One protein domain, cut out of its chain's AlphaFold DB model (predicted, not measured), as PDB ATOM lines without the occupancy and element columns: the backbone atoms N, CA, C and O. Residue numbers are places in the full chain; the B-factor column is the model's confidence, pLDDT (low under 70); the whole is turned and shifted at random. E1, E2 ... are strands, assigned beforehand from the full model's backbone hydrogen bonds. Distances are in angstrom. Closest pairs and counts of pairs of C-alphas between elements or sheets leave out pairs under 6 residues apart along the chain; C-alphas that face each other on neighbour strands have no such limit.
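Overview. This is residues 46 to 86 of the 133 residues of an uncharacterized protein of Solimicrobium silvestre (UniProt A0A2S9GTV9). Little regular structure is here: a small sheet of three short strands, joined by tight turns, and then a long stretch, residues 65 to 86, that loops round and folds back beneath one face of it. E1, E2 and E3 make a meander, each strand the antiparallel neighbour of the one before, in sheet order E1, E2, E3. The 41 printed residues have no named helix; the class is all strand, with only 9 residues in named elements. The whole is compact, radius of gyration of the C-alphas 9.4 A, spanning 24 by 19 by 15 A.

Arrangement. Look first at E1, residues 49 to 51, and E2, residues 54 to 56, an antiparallel hairpin at 159 degrees; N 49 and O 56 are 2.8 A apart, within hydrogen-bond range. E3, residues 62 to 64, forms the next hairpin with E2, antiparallel at 161 degrees, with N 55 and O 63 at 2.9 A, within hydrogen-bond range.

Along the chain. Find C-alpha 49 at (-30.096, 1.007, 28.902), where E1 begins its 6.4 A. E2 also runs 6.4 A; E3 runs 6.6 A to C-alpha 64 at (-29.881, 12.569, 32.387).

Size, cuts and confidence. The printed part has no cut and no long link. Confidence is low, with pLDDT under 70, at residues 46 to 47, 69, 73, 79 and 82 to 86.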
ATOM      1  N   MET A  46     -24.147   2.384  22.120       63.84
ATOM      2  CA  MET A  46     -24.318   0.923  22.158       63.84
ATOM      3  C   MET A  46     -24.212   0.376  23.581       63.84
ATOM      4  O   MET A  46     -23.372   0.802  24.374       63.84
ATOM      5  N   GLY A  47     -25.056  -0.607  23.893       62.28
ATOM      6  CA  GLY A  47     -25.045  -1.283  25.190       62.28
ATOM      7  C   GLY A  47     -25.572  -0.436  26.350       62.28
ATOM      8  O   GLY A  47     -25.482  -0.871  27.495       62.28
ATOM      9  N   SER A  48     -26.123   0.747  26.076       71.12
ATOM     10  CA  SER A  48     -26.774   1.568  27.090       71.12
ATOM     11  C   SER A  48     -28.233   1.152  27.292       71.12
ATOM     12  O   SER A  48     -28.940   0.793  26.348       71.12
ATOM     13  N   LYS A  49     -28.690   1.185  28.544       73.00
ATOM     14  CA  LYS A  49     -30.096   1.007  28.902       73.00
ATOM     15  C   LYS A  49     -30.735   2.384  29.007       73.00
ATOM     16  O   LYS A  49     -30.302   3.203  29.818       73.00
ATOM     17  N   ILE A  50     -31.744   2.632  28.181       72.88
ATOM     18  CA  ILE A  50     -32.475   3.898  28.155       72.88
ATOM     19  C   ILE A  50     -33.790   3.679  28.900       72.88
ATOM     20  O   ILE A  50     -34.623   2.885  28.470       72.88
ATOM     21  N   GLU A  51     -33.949   4.352  30.034       73.62
ATOM     22  CA  GLU A  51     -35.175   4.344  30.832       73.62
ATOM     23  C   GLU A  51     -35.677   5.786  30.943       73.62
ATOM     24  O   GLU A  51     -35.167   6.588  31.730       73.62
ATOM     25  N   GLY A  52     -36.648   6.128  30.095       74.06
ATOM     26  CA  GLY A  52     -37.160   7.487  29.949       74.06
ATOM     27  C   GLY A  52     -36.057   8.491  29.618       74.06
ATOM     28  O   GLY A  52     -35.375   8.364  28.604       74.06
ATOM     29  N   ASN A  53     -35.842   9.471  30.500       78.06
ATOM     30  CA  ASN A  53     -34.824  10.508  30.321       78.06
ATOM     31  C   ASN A  53     -33.439  10.144  30.890       78.06
ATOM     32  O   ASN A  53     -32.562  11.007  30.945       78.06
ATOM     33  N   VAL A  54     -33.216   8.905  31.340       76.00
ATOM     34  CA  VAL A  54     -31.924   8.470  31.887       76.00
ATOM     35  C   VAL A  54     -31.293   7.413  30.990       76.00
ATOM     36  O   VAL A  54     -31.883   6.369  30.714       76.00
ATOM     37  N   VAL A  55     -30.046   7.657  30.595       77.44
ATOM     38  CA  VAL A  55     -29.196   6.683  29.910       77.44
ATOM     39  C   VAL A  55     -28.246   6.080  30.929       77.44
ATOM     40  O   VAL A  55     -27.436   6.794  31.520       77.44
ATOM     41  N   THR A  56     -28.346   4.770  31.136       78.56
ATOM     42  CA  THR A  56     -27.405   3.998  31.952       78.56
ATOM     43  C   THR A  56     -26.429   3.279  31.033       78.56
ATOM     44  O   THR A  56     -26.836   2.488  30.184       78.56
ATOM     45  N   PHE A  57     -25.140   3.543  31.190       75.75
ATOM     46  CA  PHE A  57     -24.079   2.894  30.426       75.75
ATOM     47  C   PHE A  57     -23.638   1.587  31.098       75.75
ATOM     48  O   PHE A  57     -23.895   1.364  32.282       75.75
ATOM     49  N   GLN A  58     -22.944   0.720  30.353       73.25
ATOM     50  CA  GLN A  58     -22.424  -0.550  30.887       73.25
ATOM     51  C   GLN A  58     -21.406  -0.366  32.020       73.25
ATOM     52  O   GLN A  58     -21.225  -1.259  32.839       73.25
ATOM     53  N   ASP A  59     -20.773   0.802  32.093       71.25
ATOM     54  CA  ASP A  59     -19.852   1.193  33.163       71.25
ATOM     55  C   ASP A  59     -20.566   1.733  34.424       71.25
ATOM     56  O   ASP A  59     -19.916   2.201  35.355       71.25
ATOM     57  N   GLY A  60     -21.902   1.689  34.457       72.56
ATOM     58  CA  GLY A  60     -22.719   2.162  35.573       72.56
ATOM     59  C   GLY A  60     -22.940   3.677  35.605       72.56
ATOM     60  O   GLY A  60     -23.688   4.156  36.463       72.56
ATOM     61  N   ARG A  61     -22.355   4.450  34.675       75.81
ATOM     62  CA  ARG A  61     -22.627   5.889  34.565       75.81
ATOM     63  C   ARG A  61     -24.081   6.115  34.166       75.81
ATOM     64  O   ARG A  61     -24.625   5.416  33.312       75.81
ATOM     65  N   LYS A  62     -24.706   7.125  34.773       79.00
ATOM     66  CA  LYS A  62     -26.068   7.564  34.456       79.00
ATOM     67  C   LYS A  62     -26.029   9.004  33.976       79.00
ATOM     68  O   LYS A  62     -25.589   9.879  34.715       79.00
ATOM     69  N   VAL A  63     -26.495   9.246  32.756       76.75
ATOM     70  CA  VAL A  63     -26.618  10.593  32.188       76.75
ATOM     71  C   VAL A  63     -28.098  10.909  32.023       76.75
ATOM     72  O   VAL A  63     -28.834  10.147  31.395       76.75
ATOM     73  N   ARG A  64     -28.540  12.022  32.618       77.56
ATOM     74  CA  ARG A  64     -29.881  12.569  32.387       77.56
ATOM     75  C   ARG A  64     -29.876  13.361  31.090       77.56
ATOM     76  O   ARG A  64     -29.100  14.301  30.947       77.56
ATOM     77  N   LEU A  65     -30.751  12.976  30.178       75.81
ATOM     78  CA  LEU A  65     -30.987  13.682  28.935       75.81
ATOM     79  C   LEU A  65     -32.036  14.788  29.161       75.81
ATOM     80  O   LEU A  65     -33.020  14.566  29.871       75.81
ATOM     81  N   PRO A  66     -31.862  15.972  28.558       75.88
ATOM     82  CA  PRO A  66     -32.828  17.067  28.602       75.88
ATOM     83  C   PRO A  66     -33.959  16.843  27.578       75.88
ATOM     84  O   PRO A  66     -34.137  17.636  26.660       75.88
ATOM     85  N   ILE A  67     -34.684  15.732  27.700       73.62
ATOM     86  CA  ILE A  67     -35.804  15.334  26.828       73.62
ATOM     87  C   ILE A  67     -36.976  14.835  27.670       73.62
ATOM     88  O   ILE A  67     -36.814  14.490  28.847       73.62
ATOM     89  N   GLU A  68     -38.154  14.810  27.057       77.44
ATOM     90  CA  GLU A  68     -39.374  14.322  27.686       77.44
ATOM     91  C   GLU A  68     -39.264  12.813  27.996       77.44
ATOM     92  O   GLU A  68     -38.597  12.072  27.265       77.44
ATOM     93  N   PRO A  69     -39.870  12.332  29.099       68.56
ATOM     94  CA  PRO A  69     -39.681  10.961  29.590       68.56
ATOM     95  C   PRO A  69     -40.176   9.868  28.631       68.56
ATOM     96  O   PRO A  69     -39.824   8.704  28.785       68.56
ATOM     97  N   ASP A  70     -41.022  10.233  27.683       76.31
ATOM     98  CA  ASP A  70     -41.726   9.392  26.721       76.31
ATOM     99  C   ASP A  70     -41.133   9.466  25.306       76.31
ATOM    100  O   ASP A  70     -41.575   8.746  24.407       76.31
ATOM    101  N   THR A  71     -40.082  10.272  25.113       72.19
ATOM    102  CA  THR A  71     -39.361  10.326  23.839       72.19
ATOM    103  C   THR A  71     -38.699   8.980  23.554       72.19
ATOM    104  O   THR A  71     -37.926   8.452  24.361       72.19
ATOM    105  N   LYS A  72     -38.974   8.406  22.380       72.12
ATOM    106  CA  LYS A  72     -38.359   7.134  21.992       72.12
ATOM    107  C   LYS A  72     -36.871   7.331  21.693       72.12
ATOM    108  O   LYS A  72     -36.494   8.348  21.117       72.12
ATOM    109  N   PRO A  73     -36.010   6.334  21.965       68.38
ATOM    110  CA  PRO A  73     -34.572   6.452  21.725       68.38
ATOM    111  C   PRO A  73     -34.194   6.945  20.321       68.38
ATOM    112  O   PRO A  73     -33.271   7.742  20.178       68.38
ATOM    113  N   TRP A  74     -34.887   6.480  19.277       71.06
ATOM    114  CA  TRP A  74     -34.595   6.832  17.877       71.06
ATOM    115  C   TRP A  74     -35.044   8.239  17.474       71.06
ATOM    116  O   TRP A  74     -34.651   8.710  16.413       71.06
ATOM    117  N   GLU A  75     -35.839   8.908  18.308       71.06
ATOM    118  CA  GLU A  75     -36.245  10.306  18.124       71.06
ATOM    119  C   GLU A  75     -35.248  11.277  18.776       71.06
ATOM    120  O   GLU A  75     -35.249  12.470  18.475       71.06
ATOM    121  N   VAL A  76     -34.360  10.772  19.637       73.50
ATOM    122  CA  VAL A  76     -33.335  11.580  20.297       73.50
ATOM    123  C   VAL A  76     -32.226  11.919  19.309       73.50
ATOM    124  O   VAL A  76     -31.578  11.045  18.730       73.50
ATOM    125  N   ASP A  77     -31.947  13.212  19.172       73.50
ATOM    126  CA  ASP A  77     -30.775  13.687  18.446       73.50
ATOM    127  C   ASP A  77     -29.512  13.493  19.301       73.50
ATOM    128  O   ASP A  77     -29.047  14.395  20.007       73.50
ATOM    129  N   TRP A  78     -28.966  12.275  19.260       72.94
ATOM    130  CA  TRP A  78     -27.767  11.878  20.002       72.94
ATOM    131  C   TRP A  78     -26.551  12.735  19.664       72.94
ATOM    132  O   TRP A  78     -25.680  12.906  20.515       72.94
ATOM    133  N   SER A  79     -26.503  13.333  18.469       68.19
ATOM    134  CA  SER A  79     -25.401  14.201  18.046       68.19
ATOM    135  C   SER A  79     -25.256  15.440  18.941       68.19
ATOM    136  O   SER A  79     -24.140  15.916  19.159       68.19
ATOM    137  N   LYS A  80     -26.351  15.909  19.550       73.94
ATOM    138  CA  LYS A  80     -26.376  17.103  20.408       73.94
ATOM    139  C   LYS A  80     -26.164  16.810  21.893       73.94
ATOM    140  O   LYS A  80     -26.028  17.743  22.679       73.94
ATOM    141  N   GLN A  81     -26.124  15.538  22.288       71.62
ATOM    142  CA  GLN A  81     -26.015  15.154  23.694       71.62
ATOM    143  C   GLN A  81     -24.552  15.158  24.148       71.62
ATOM    144  O   GLN A  81     -23.724  14.378  23.672       71.62
ATOM    145  N   VAL A  82     -24.228  16.062  25.075       66.81
ATOM    146  CA  VAL A  82     -22.886  16.210  25.652       66.81
ATOM    147  C   VAL A  82     -22.687  15.167  26.754       66.81
ATOM    148  O   VAL A  82     -23.545  14.991  27.613       66.81
ATOM    149  N   GLY A  83     -21.551  14.464  26.741       64.94
ATOM    150  CA  GLY A  83     -21.204  13.467  27.767       64.94
ATOM    151  C   GLY A  83     -21.682  12.040  27.482       64.94
ATOM    152  O   GLY A  83     -21.375  11.135  28.255       64.94
ATOM    153  N   VAL A  84     -22.377  11.814  26.363       68.25
ATOM    154  CA  VAL A  84     -22.719  10.472  25.880       68.25
ATOM    155  C   VAL A  84     -21.593   9.974  24.959       68.25
ATOM    156  O   VAL A  84     -21.306  10.646  23.966       68.25
ATOM    157  N   PRO A  85     -20.935   8.834  25.243       65.88
ATOM    158  CA  PRO A  85     -20.022   8.205  24.295       65.88
ATOM    159  C   PRO A  85     -20.803   7.773  23.053       65.88
ATOM    160  O   PRO A  85     -21.741   6.981  23.136       65.88
ATOM    161  N   LYS A  86     -20.423   8.319  21.901       69.94
ATOM    162  CA  LYS A  86     -21.041   8.018  20.610       69.94
ATOM    163  C   LYS A  86     -20.168   7.038  19.853       69.94
ATOM    164  O   LYS A  86     -18.942   7.102  19.958       69.94
TER     165      LYS A  86